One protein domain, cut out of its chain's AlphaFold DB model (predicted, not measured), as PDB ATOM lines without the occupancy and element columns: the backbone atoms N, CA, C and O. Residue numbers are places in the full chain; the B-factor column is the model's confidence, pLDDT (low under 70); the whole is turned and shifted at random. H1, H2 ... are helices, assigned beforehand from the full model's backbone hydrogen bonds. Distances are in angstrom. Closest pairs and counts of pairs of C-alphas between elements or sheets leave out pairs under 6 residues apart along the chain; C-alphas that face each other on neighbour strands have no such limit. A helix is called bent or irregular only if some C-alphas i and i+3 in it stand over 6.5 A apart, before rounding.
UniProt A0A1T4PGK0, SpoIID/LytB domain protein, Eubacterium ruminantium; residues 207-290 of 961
ATOM      1  N   ALA A 207      13.689  30.977 -47.329       70.44
ATOM      2  CA  ALA A 207      12.983  30.889 -48.604       70.44
ATOM      3  C   ALA A 207      11.663  30.116 -48.467       70.44
ATOM      4  O   ALA A 207      10.634  30.588 -48.946       70.44
ATOM      5  N   ASP A 208      11.680  28.999 -47.729       71.75
ATOM      6  CA  ASP A 208      10.485  28.180 -47.485       71.75
ATOM      7  C   ASP A 208       9.390  28.989 -46.769       71.75
ATOM      8  O   ASP A 208       8.231  29.005 -47.174       71.75
ATOM      9  N   VAL A 209       9.777  29.746 -45.737       77.06
ATOM     10  CA  VAL A 209       8.845  30.550 -44.926       77.06
ATOM     11  C   VAL A 209       8.327  31.751 -45.684       77.06
ATOM     12  O   VAL A 209       7.146  32.070 -45.573       77.06
ATOM     13  N   GLN A 210       9.199  32.447 -46.421       82.31
ATOM     14  CA  GLN A 210       8.784  33.587 -47.229       82.31
ATOM     15  C   GLN A 210       7.659  33.166 -48.172       82.31
ATOM     16  O   GLN A 210       6.642  33.853 -48.237       82.31
ATOM     17  N   LYS A 211       7.838  32.030 -48.850       80.88
ATOM     18  CA  LYS A 211       6.849  31.465 -49.758       80.88
ATOM     19  C   LYS A 211       5.552  31.137 -49.022       80.88
ATOM     20  O   LYS A 211       4.537  31.777 -49.287       80.88
ATOM     21  N   ASP A 212       5.588  30.219 -48.056       83.38
ATOM     22  CA  ASP A 212       4.387  29.745 -47.356       83.38
ATOM     23  C   ASP A 212       3.584  30.896 -46.738       83.38
ATOM     24  O   ASP A 212       2.363  30.974 -46.870       83.38
ATOM     25  N   ILE A 213       4.263  31.827 -46.070       87.62
ATOM     26  CA  ILE A 213       3.605  32.946 -45.396       87.62
ATOM     27  C   ILE A 213       3.060  33.963 -46.406       87.62
ATOM     28  O   ILE A 213       2.011  34.553 -46.148       87.62
ATOM     29  N   SER A 214       3.706  34.153 -47.563       86.44
ATOM     30  CA  SER A 214       3.193  35.058 -48.602       86.44
ATOM     31  C   SER A 214       1.842  34.604 -49.162       86.44
ATOM     32  O   SER A 214       0.970  35.445 -49.386       86.44
ATOM     33  N   TYR A 215       1.618  33.287 -49.264       89.69
ATOM     34  CA  TYR A 215       0.343  32.708 -49.695       89.69
ATOM     35  C   TYR A 215      -0.803  32.905 -48.698       89.69
ATOM     36  O   TYR A 215      -1.949  32.673 -49.061       89.69
ATOM     37  N   LEU A 216      -0.545  33.371 -47.468       90.75
ATOM     38  CA  LEU A 216      -1.622  33.728 -46.541       90.75
ATOM     39  C   LEU A 216      -2.264  35.084 -46.895       90.75
ATOM     40  O   LEU A 216      -3.418  35.324 -46.558       90.75
ATOM     41  N   ALA A 217      -1.552  35.986 -47.582       89.62
ATOM     42  CA  ALA A 217      -2.010  37.357 -47.824       89.62
ATOM     43  C   ALA A 217      -3.138  37.439 -48.864       89.62
ATOM     44  O   ALA A 217      -2.892  37.251 -50.049       89.62
ATOM     45  N   GLU A 218      -4.365  37.728 -48.445       87.56
ATOM     46  CA  GLU A 218      -5.538  37.853 -49.337       87.56
ATOM     47  C   GLU A 218      -5.550  39.136 -50.178       87.56
ATOM     48  O   GLU A 218      -6.163  39.178 -51.237       87.56
ATOM     49  N   ASP A 219      -4.865  40.175 -49.709       87.38
ATOM     50  CA  ASP A 219      -4.877  41.519 -50.281       87.38
ATOM     51  C   ASP A 219      -3.496  42.184 -50.129       87.38
ATOM     52  O   ASP A 219      -2.595  41.663 -49.456       87.38
ATOM     53  N   ASP A 220      -3.317  43.338 -50.776       88.12
ATOM     54  CA  ASP A 220      -2.053  44.082 -50.764       88.12
ATOM     55  C   ASP A 220      -1.668  44.592 -49.369       88.12
ATOM     56  O   ASP A 220      -0.482  44.623 -49.028       88.12
ATOM     57  N   GLU A 221      -2.646  44.924 -48.521       91.62
ATOM     58  CA  GLU A 221      -2.400  45.424 -47.168       91.62
ATOM     59  C   GLU A 221      -1.794  44.327 -46.278       91.62
ATOM     60  O   GLU A 221      -0.767  44.527 -45.614       91.62
ATOM     61  N   LYS A 222      -2.397  43.132 -46.280       90.62
ATOM     62  CA  LYS A 222      -1.881  41.961 -45.561       90.62
ATOM     63  C   LYS A 222      -0.528  41.536 -46.120       90.62
ATOM     64  O   LYS A 222       0.372  41.205 -45.344       90.62
ATOM     65  N   ARG A 223      -0.341  41.602 -47.441       90.88
ATOM     66  CA  ARG A 223       0.936  41.289 -48.100       90.88
ATOM     67  C   ARG A 223       2.052  42.212 -47.629       90.88
ATOM     68  O   ARG A 223       3.136  41.741 -47.285       90.88
ATOM     69  N   GLU A 224       1.785  43.513 -47.535       89.94
ATOM     70  CA  GLU A 224       2.756  44.480 -47.030       89.94
ATOM     71  C   GLU A 224       3.112  44.211 -45.556       89.94
ATOM     72  O   GLU A 224       4.293  44.185 -45.189       89.94
ATOM     73  N   LYS A 225       2.107  43.942 -44.712       92.12
ATOM     74  CA  LYS A 225       2.305  43.588 -43.295       92.12
ATOM     75  C   LYS A 225       3.158  42.326 -43.131       92.12
ATOM     76  O   LYS A 225       4.103  42.335 -42.338       92.12
ATOM     77  N   LEU A 226       2.889  41.273 -43.903       91.25
ATOM     78  CA  LEU A 226       3.678  40.036 -43.877       91.25
ATOM     79  C   LEU A 226       5.105  40.258 -44.381       91.25
ATOM     80  O   LEU A 226       6.053  39.807 -43.739       91.25
ATOM     81  N   ASN A 227       5.294  41.032 -45.452       87.88
ATOM     82  CA  ASN A 227       6.623  41.375 -45.960       87.88
ATOM     83  C   ASN A 227       7.474  42.111 -44.911       87.88
ATOM     84  O   ASN A 227       8.672  41.836 -44.782       87.88
ATOM     85  N   ARG A 228       6.873  42.999 -44.106       89.38
ATOM     86  CA  ARG A 228       7.565  43.667 -42.985       89.38
ATOM     87  C   ARG A 228       8.032  42.680 -41.906       89.38
ATOM     88  O   ARG A 228       9.097  42.900 -41.332       89.38
ATOM     89  N   LEU A 229       7.292  41.592 -41.662       88.12
ATOM     90  CA  LEU A 229       7.694  40.521 -40.736       88.12
ATOM     91  C   LEU A 229       8.729  39.560 -41.335       88.12
ATOM     92  O   LEU A 229       9.607  39.084 -40.616       88.12
ATOM     93  N   ILE A 230       8.634  39.260 -42.633       85.19
ATOM     94  CA  ILE A 230       9.515  38.312 -43.330       85.19
ATOM     95  C   ILE A 230      10.902  38.920 -43.573       85.19
ATOM     96  O   ILE A 230      11.910  38.260 -43.338       85.19
ATOM     97  N   ASN A 231      10.994  40.184 -43.997       82.38
ATOM     98  CA  ASN A 231      12.260  40.822 -44.386       82.38
ATOM     99  C   ASN A 231      13.404  40.702 -43.347       82.38
ATOM    100  O   ASN A 231      14.540  40.429 -43.752       82.38
ATOM    101  N   PRO A 232      13.165  40.853 -42.027       82.38
ATOM    102  CA  PRO A 232      14.182  40.619 -40.999       82.38
ATOM    103  C   PRO A 232      14.748  39.189 -40.962       82.38
ATOM    104  O   PRO A 232      15.909  39.009 -40.584       82.38
ATOM    105  N   LEU A 233      13.973  38.178 -41.377       78.56
ATOM    106  CA  LEU A 233      14.389  36.773 -41.370       78.56
ATOM    107  C   LEU A 233      15.521  36.480 -42.368       78.56
ATOM    108  O   LEU A 233      16.299  35.561 -42.116       78.56
ATOM    109  N   LYS A 234      15.700  37.311 -43.416       74.88
ATOM    110  CA  LYS A 234      16.812  37.204 -44.391       74.88
ATOM    111  C   LYS A 234      18.194  37.154 -43.733       74.88
ATOM    112  O   LYS A 234      19.138  36.638 -44.320       74.88
ATOM    113  N   LYS A 235      18.338  37.745 -42.540       70.00
ATOM    114  CA  LYS A 235      19.619  37.855 -41.822       70.00
ATOM    115  C   LYS A 235      19.798  36.820 -40.712       70.00
ATOM    116  O   LYS A 235      20.927  36.617 -40.278       70.00
ATOM    117  N   SER A 236      18.717  36.218 -40.211       69.94
ATOM    118  CA  SER A 236      18.756  35.343 -39.031       69.94
ATOM    119  C   SER A 236      18.507  33.867 -39.342       69.94
ATOM    120  O   SER A 236      18.906  33.037 -38.529       69.94
ATOM    121  N   ASN A 237      17.849  33.543 -40.468       64.38
ATOM    122  CA  ASN A 237      17.387  32.193 -40.835       64.38
ATOM    123  C   ASN A 237      16.656  31.448 -39.698       64.38
ATOM    124  O   ASN A 237      16.615  30.221 -39.680       64.38
ATOM    125  N   ASN A 238      16.097  32.177 -38.728       73.88
ATOM    126  CA  ASN A 238      15.562  31.591 -37.509       73.88
ATOM    127  C   ASN A 238      14.110  32.020 -37.289       73.88
ATOM    128  O   ASN A 238      13.836  33.167 -36.930       73.88
ATOM    129  N   ILE A 239      13.194  31.075 -37.479       84.81
ATOM    130  CA  ILE A 239      11.768  31.245 -37.203       84.81
ATOM    131  C   ILE A 239      11.558  31.063 -35.712       84.81
ATOM    132  O   ILE A 239      11.871  30.008 -35.163       84.81
ATOM    133  N   THR A 240      10.999  32.070 -35.056       88.75
ATOM    134  CA  THR A 240      10.767  32.024 -33.612       88.75
ATOM    135  C   THR A 240       9.287  31.963 -33.282       88.75
ATOM    136  O   THR A 240       8.437  32.310 -34.103       88.75
ATOM    137  N   ARG A 241       8.965  31.577 -32.046       90.38
ATOM    138  CA  ARG A 241       7.597  31.674 -31.528       90.38
ATOM    139  C   ARG A 241       7.008  33.078 -31.712       90.38
ATOM    140  O   ARG A 241       5.872  33.184 -32.153       90.38
ATOM    141  N   SER A 242       7.771  34.129 -31.393       89.88
ATOM    142  CA  SER A 242       7.279  35.513 -31.497       89.88
ATOM    143  C   SER A 242       6.917  35.902 -32.932       89.88
ATOM    144  O   SER A 242       5.947  36.625 -33.148       89.88
ATOM    145  N   TYR A 243       7.655  35.375 -33.914       91.19
ATOM    146  CA  TYR A 243       7.350  35.571 -35.326       91.19
ATOM    147  C   TYR A 243       6.009  34.924 -35.693       91.19
ATOM    148  O   TYR A 243       5.164  35.592 -36.276       91.19
ATOM    149  N   LEU A 244       5.778  33.668 -35.293       92.44
ATOM    150  CA  LEU A 244       4.510  32.980 -35.568       92.44
ATOM    151  C   LEU A 244       3.319  33.635 -34.862       92.44
ATOM    152  O   LEU A 244       2.276  33.810 -35.479       92.44
ATOM    153  N   GLU A 245       3.479  34.057 -33.605       93.69
ATOM    154  CA  GLU A 245       2.442  34.821 -32.894       93.69
ATOM    155  C   GLU A 245       2.138  36.149 -33.628       93.69
ATOM    156  O   GLU A 245       0.973  36.466 -33.835       93.69
ATOM    157  N   SER A 246       3.154  36.849 -34.150       94.19
ATOM    158  CA  SER A 246       2.959  38.082 -34.941       94.19
ATOM    159  C   SER A 246       2.253  37.836 -36.281       94.19
ATOM    160  O   SER A 246       1.464  38.666 -36.724       94.19
ATOM    161  N   VAL A 247       2.528  36.704 -36.938       93.62
ATOM    162  CA  VAL A 247       1.785  36.285 -38.136       93.62
ATOM    163  C   VAL A 247       0.322  36.021 -37.774       93.62
ATOM    164  O   VAL A 247      -0.560  36.493 -38.482       93.62
ATOM    165  N   ALA A 248       0.046  35.328 -36.663       94.75
ATOM    166  CA  ALA A 248      -1.319  35.063 -36.203       94.75
ATOM    167  C   ALA A 248      -2.122  36.345 -35.946       94.75
ATOM    168  O   ALA A 248      -3.299  36.428 -36.307       94.75
ATOM    169  N   ASP A 249      -1.467  37.351 -35.364       94.50
ATOM    170  CA  ASP A 249      -2.072  38.639 -35.037       94.50
ATOM    171  C   ASP A 249      -2.508  39.420 -36.291       94.50
ATOM    172  O   ASP A 249      -3.556  40.064 -36.262       94.50
ATOM    173  N   ILE A 250      -1.773  39.324 -37.413       94.94
ATOM    174  CA  ILE A 250      -2.153  39.972 -38.689       94.94
ATOM    175  C   ILE A 250      -3.528  39.498 -39.174       94.94
ATOM    176  O   ILE A 250      -4.296  40.298 -39.705       94.94
ATOM    177  N   PHE A 251      -3.841  38.219 -38.965       94.75
ATOM    178  CA  PHE A 251      -5.098  37.592 -39.383       94.75
ATOM    179  C   PHE A 251      -6.134  37.499 -38.253       94.75
ATOM    180  O   PHE A 251      -7.187  36.890 -38.426       94.75
ATOM    181  N   ALA A 252      -5.845  38.077 -37.081       93.69
ATOM    182  CA  ALA A 252      -6.696  37.995 -35.895       93.69
ATOM    183  C   ALA A 252      -7.091  36.545 -35.520       93.69
ATOM    184  O   ALA A 252      -8.237  36.271 -35.139       93.69
ATOM    185  N   VAL A 253      -6.147  35.603 -35.631       94.94
ATOM    186  CA  VAL A 253      -6.353  34.201 -35.237       94.94
ATOM    187  C   VAL A 253      -6.240  34.065 -33.719       94.94
ATOM    188  O   VAL A 253      -5.225  34.420 -33.119       94.94
ATOM    189  N   ASP A 254      -7.284  33.524 -33.083       93.81
ATOM    190  CA  ASP A 254      -7.333  33.389 -31.627       93.81
ATOM    191  C   ASP A 254      -6.221  32.467 -31.104       93.81
ATOM    192  O   ASP A 254      -5.974  31.375 -31.621       93.81
ATOM    193  N   LYS A 255      -5.574  32.876 -30.008       92.50
ATOM    194  CA  LYS A 255      -4.456  32.139 -29.404       92.50
ATOM    195  C   LYS A 255      -4.810  30.699 -29.025       92.50
ATOM    196  O   LYS A 255      -3.925  29.844 -28.969       92.50
ATOM    197  N   SER A 256      -6.078  30.400 -28.746       93.56
ATOM    198  CA  SER A 256      -6.551  29.042 -28.466       93.56
ATOM    199  C   SER A 256      -6.320  28.059 -29.616       93.56
ATOM    200  O   SER A 256      -6.134  26.880 -29.322       93.56
ATOM    201  N   VAL A 257      -6.230  28.537 -30.863       93.69
ATOM    202  CA  VAL A 257      -6.003  27.727 -32.070       93.69
ATOM    203  C   VAL A 257      -4.601  27.107 -32.085       93.69
ATOM    204  O   VAL A 257      -4.439  25.949 -32.458       93.69
ATOM    205  N   TYR A 258      -3.582  27.840 -31.624       94.25
ATOM    206  CA  TYR A 258      -2.179  27.425 -31.759       94.25
ATOM    207  C   TYR A 258      -1.392  27.327 -30.438       94.25
ATOM    208  O   TYR A 258      -0.244  26.871 -30.433       94.25
ATOM    209  N   LYS A 259      -1.969  27.716 -29.289       91.56
ATOM    210  CA  LYS A 259      -1.267  27.717 -27.984       91.56
ATOM    211  C   LYS A 259      -0.670  26.364 -27.595       91.56
ATOM    212  O   LYS A 259       0.392  26.333 -26.971       91.56
ATOM    213  N   ASP A 260      -1.356  25.271 -27.925       92.44
ATOM    214  CA  ASP A 260      -0.933  23.920 -27.557       92.44
ATOM    215  C   ASP A 260       0.153  23.400 -28.507       92.44
ATOM    216  O   ASP A 260       1.045  22.677 -28.067       92.44
ATOM    217  N   ILE A 261       0.148  23.859 -29.764       93.69
ATOM    218  CA  ILE A 261       1.188  23.583 -30.766       93.69
ATOM    219  C   ILE A 261       2.508  24.234 -30.344       93.69
ATOM    220  O   ILE A 261       3.559  23.598 -30.353       93.69
ATOM    221  N   LEU A 262       2.453  25.490 -29.891       91.88
ATOM    222  CA  LEU A 262       3.627  26.255 -29.450       91.88
ATOM    223  C   LEU A 262       3.976  26.032 -27.964       91.88
ATOM    224  O   LEU A 262       4.739  26.797 -27.357       91.88
ATOM    225  N   LYS A 263       3.407  25.007 -27.325       89.75
ATOM    226  CA  LYS A 263       3.630  24.723 -25.906       89.75
ATOM    227  C   LYS A 263       5.059  24.232 -25.667       89.75
ATOM    228  O   LYS A 263       5.514  23.276 -26.280       89.75
ATOM    229  N   GLY A 264       5.758  24.865 -24.724       84.12
ATOM    230  CA  GLY A 264       7.148  24.523 -24.384       84.12
ATOM    231  C   GLY A 264       8.215  25.295 -25.167       84.12
ATOM    232  O   GLY A 264       9.395  25.123 -24.872       84.12
ATOM    233  N   TYR A 265       7.804  26.167 -26.097       87.94
ATOM    234  CA  TYR A 265       8.661  27.145 -26.771       87.94
ATOM    235  C   TYR A 265       8.585  28.517 -26.091       87.94
ATOM    236  O   TYR A 265       7.492  29.007 -25.795       87.94
ATOM    237  N   HIS A 266       9.726  29.160 -25.866       86.00
ATOM    238  CA  HIS A 266       9.838  30.566 -25.475       86.00
ATOM    239  C   HIS A 266       9.894  31.491 -26.703       86.00
ATOM    240  O   HIS A 266      10.104  31.040 -27.823       86.00
ATOM    241  N   GLU A 267       9.709  32.801 -26.497       83.88
ATOM    242  CA  GLU A 267       9.561  33.806 -27.570       83.88
ATOM    243  C   GLU A 267      10.639  33.754 -28.661       83.88
ATOM    244  O   GLU A 267      10.323  33.957 -29.831       83.88
ATOM    245  N   LYS A 268      11.893  33.475 -28.285       84.19
ATOM    246  CA  LYS A 268      13.058  33.460 -29.187       84.19
ATOM    247  C   LYS A 268      13.511  32.056 -29.589       84.19
ATOM    248  O   LYS A 268      14.531  31.929 -30.263       84.19
ATOM    249  N   ASP A 269      12.798  31.020 -29.155       85.31
ATOM    250  CA  ASP A 269      13.168  29.644 -29.471       85.31
ATOM    251  C   ASP A 269      12.875  29.348 -30.945       85.31
ATOM    252  O   ASP A 269      11.811  29.708 -31.454       85.31
ATOM    253  N   SER A 270      13.818  28.673 -31.603       85.50
ATOM    254  CA  SER A 270      13.696  28.212 -32.986       85.50
ATOM    255  C   SER A 270      12.588  27.176 -33.126       85.50
ATOM    256  O   SER A 270      12.602  26.153 -32.441       85.50
ATOM    257  N   ILE A 271      11.648  27.413 -34.034       88.56
ATOM    258  CA  ILE A 271      10.532  26.507 -34.308       88.56
ATOM    259  C   ILE A 271      10.966  25.448 -35.321       88.56
ATOM    260  O   ILE A 271      11.499  25.778 -36.376       88.56
ATOM    261  N   THR A 272      10.726  24.172 -35.009       87.38
ATOM    262  CA  THR A 272      11.032  23.075 -35.938       87.38
ATOM    263  C   THR A 272      10.039  23.060 -37.094       87.38
ATOM    264  O   THR A 272       8.899  23.498 -36.944       87.38
ATOM    265  N   GLN A 273      10.437  22.473 -38.220       84.00
ATOM    266  CA  GLN A 273       9.607  22.331 -39.417       84.00
ATOM    267  C   GLN A 273       8.241  21.691 -39.100       84.00
ATOM    268  O   GLN A 273       7.204  22.245 -39.440       84.00
ATOM    269  N   ASP A 274       8.220  20.592 -38.337       84.81
ATOM    270  CA  ASP A 274       6.981  19.927 -37.892       84.81
ATOM    271  C   ASP A 274       6.052  20.848 -37.076       84.81
ATOM    272  O   ASP A 274       4.833  20.829 -37.237       84.81
ATOM    273  N   THR A 275       6.617  21.680 -36.198       89.25
ATOM    274  CA  THR A 275       5.821  22.597 -35.370       89.25
ATOM    275  C   THR A 275       5.309  23.779 -36.191       89.25
ATOM    276  O   THR A 275       4.169  24.194 -35.993       89.25
ATOM    277  N   PHE A 276       6.108  24.283 -37.137       90.25
ATOM    278  CA  PHE A 276       5.652  25.277 -38.105       90.25
ATOM    279  C   PHE A 276       4.502  24.732 -38.952       90.25
ATOM    280  O   PHE A 276       3.497  25.415 -39.083       90.25
ATOM    281  N   ASN A 277       4.603  23.498 -39.461       87.31
ATOM    282  CA  ASN A 277       3.553  22.879 -40.278       87.31
ATOM    283  C   ASN A 277       2.231  22.814 -39.527       87.31
ATOM    284  O   ASN A 277       1.238  23.352 -39.994       87.31
ATOM    285  N   LYS A 278       2.250  22.269 -38.307       90.75
ATOM    286  CA  LYS A 278       1.060  22.214 -37.447       90.75
ATOM    287  C   LYS A 278       0.477  23.600 -37.190       90.75
ATOM    288  O   LYS A 278      -0.739  23.760 -37.192       90.75
ATOM    289  N   PHE A 279       1.332  24.594 -36.944       93.00
ATOM    290  CA  PHE A 279       0.901  25.975 -36.745       93.00
ATOM    291  C   PHE A 279       0.239  26.543 -38.008       93.00
ATOM    292  O   PHE A 279      -0.834  27.126 -37.917       93.00
ATOM    293  N   TYR A 280       0.857  26.350 -39.170       91.62
ATOM    294  CA  TYR A 280       0.372  26.835 -40.457       91.62
ATOM    295  C   TYR A 280      -0.968  26.190 -40.842       91.62
ATOM    296  O   TYR A 280      -1.915  26.889 -41.195       91.62
ATOM    297  N   ASP A 281      -1.098  24.876 -40.664       90.75
ATOM    298  CA  ASP A 281      -2.348  24.155 -40.916       90.75
ATOM    299  C   ASP A 281      -3.459  24.630 -39.963       90.75
ATOM    300  O   ASP A 281      -4.612  24.785 -40.364       90.75
ATOM    301  N   ALA A 282      -3.118  24.930 -38.701       92.38
ATOM    302  CA  ALA A 282      -4.054  25.501 -37.734       92.38
ATOM    303  C   ALA A 282      -4.457  26.947 -38.081       92.38
ATOM    304  O   ALA A 282      -5.600  27.335 -37.841       92.38
ATOM    305  N   MET A 283      -3.548  27.733 -38.669       93.88
ATOM    306  CA  MET A 283      -3.841  29.072 -39.187       93.88
ATOM    307  C   MET A 283      -4.870  29.006 -40.320       93.88
ATOM    308  O   MET A 283      -5.887  29.693 -40.244       93.88
ATOM    309  N   ILE A 284      -4.664  28.138 -41.314       91.31
ATOM    310  CA  ILE A 284      -5.627  27.931 -42.409       91.31
ATOM    311  C   ILE A 284      -6.954  27.379 -41.864       91.31
ATOM    312  O   ILE A 284      -8.022  27.910 -42.158       91.31
ATOM    313  N   GLY A 285      -6.897  26.372 -40.987       89.56
ATOM    314  CA  GLY A 285      -8.073  25.746 -40.372       89.56
ATOM    315  C   GLY A 285      -8.858  26.635 -39.400       89.56
ATOM    316  O   GLY A 285      -9.916  26.228 -38.923       89.56
ATOM    317  N   SER A 286      -8.376  27.845 -39.095       91.50
ATOM    318  CA  SER A 286      -9.064  28.797 -38.214       91.50
ATOM    319  C   SER A 286     -10.297  29.449 -38.852       91.50
ATOM    320  O   SER A 286     -11.106  30.047 -38.138       91.50
ATOM    321  N   GLY A 287     -10.424  29.379 -40.184       87.31
ATOM    322  CA  GLY A 287     -11.459  30.079 -40.949       87.31
ATOM    323  C   GLY A 287     -11.258  31.596 -41.041       87.31
ATOM    324  O   GLY A 287     -12.184  32.305 -41.421       87.31
ATOM    325  N   LYS A 288     -10.081  32.112 -40.655       92.25
ATOM    326  CA  LYS A 288      -9.714  33.537 -40.761       92.25
ATOM    327  C   LYS A 288      -8.934  33.894 -42.020       92.25
ATOM    328  O   LYS A 288      -8.656  35.071 -42.216       92.25
ATOM    329  N   ILE A 289      -8.548  32.889 -42.803       91.12
ATOM    330  CA  ILE A 289      -7.757  33.059 -44.018       91.12
ATOM    331  C   ILE A 289      -8.597  32.588 -45.199       91.12
ATOM    332  O   ILE A 289      -8.963  31.414 -45.267       91.12
ATOM    333  N   GLU A 290      -8.922  33.501 -46.102       88.94
ATOM    334  CA  GLU A 290      -9.762  33.258 -47.272       88.94
ATOM    335  C   GLU A 290      -8.930  32.892 -48.513       88.94
ATOM    336  O   GLU A 290      -7.722  33.127 -48.592       88.94
TER     337      GLU A 290
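Overview. This is residues 207 to 290 of the 961 residues of the protein "SpoIID/LytB domain protein" of Eubacterium ruminantium (UniProt A0A1T4PGK0). The model is a flat slab of four roughly aligned helices, with H2 and H3 side by side along one broad face and H1 and H5 along the other, more loosely spaced. H1, H3 and H5 run one way and H2 runs back between H1 and H3 as two helical hairpins, while the short H4 sits at the rim and packs on H5, and a long link without a named element, residues 259 to 272, runs round the side away from H1 and H2. The printed part has 84 residues with five named helices, H1 to H5 in that order, and no named strand; the class is all helix, with 50 residues in the helices. It is compact, with a radius of gyration of the C-alphas of 11.9 A, and spans 34 by 31 by 17 A.

Arrangement. H1, residues 207 to 214, touches H2, residues 220 to 235, and the two form a helical hairpin. The closest C-alphas are those of Gln 210 and Ile 230, 6.2 A apart, and the helices run opposite ways at a shallow tilt of 19 degrees. H2 touches H1 with residues 223 to 230 alone. H2 also touches H3, residues 241 to 250, with residues 222 to 229 of H2 alone, and this is a second helical hairpin. Its closest C-alphas, those of Leu 226 and Val 247, are 7.1 A apart, and the helices run opposite ways at a shallow tilt of 13 degrees. H1 and H3 are only just apart, the closest C-alphas being 8.2 A from each other. H3 and H4, residues 255 to 258, are near each other, with 7 pairs of C-alphas within 10 A. H5, residues 273 to 284, touches H4 with residues 279 to 283 alone, and the closest C-alphas are those of Tyr 258 and Phe 279, 6.0 A apart. H3 and H5 are close but not clearly touching, with the C-alphas of Ala 248 and Met 283 closest at 7.2 A, and run the same way at a shallow tilt of 15 degrees. H1 and H5 are near each other, with 5 pairs of C-alphas within 10 A. H2 and H5 are apart. In H1, H3 and H5 every O i to N i+4 pair is within hydrogen-bond range; in H2 it is 8 of 12, and H4 is too short for such a pair.

Along the chain. H1 begins at C-alpha 207, at (12.983, 30.889, -48.604), and measures 10.6 A from first to last C-alpha. H2, the longest helix with 16 residues, starts at C-alpha 220, at (-2.053, 44.082, -50.764), and measures 24.3 A. It has a kink of 29 degrees near residue 229 and is neither bent nor irregular, but only just: C-alphas 229 and 232 are 6.5 A apart. H3 measures 14.7 A, and its centre is the nearest to the mean of the C-alphas, at 5.1 A. H4 has four residues, and its centre is the farthest, at 12.2 A. H5 measures 16.5 A and ends at C-alpha 284, at (-5.627, 27.931, -42.409).

Size, cuts and confidence. The two C-alphas farthest apart are those of Asp 220 and Gly 264, at 34.1 A, and the first and last printed C-alphas, of Ala 207 and Glu 290, are 22.9 A apart. The printed part has no cut. The links from H1 to H2, H2 to H3 and H3 to H4 are tight, and the link from H4 to H5 is long, with 14 residues whose C-alphas lie 10 to 17 A from the mean of the C-alphas. The mean pLDDT of the printed part is 87.8, and residues 236 to 237, between H2 and H3, are under 70.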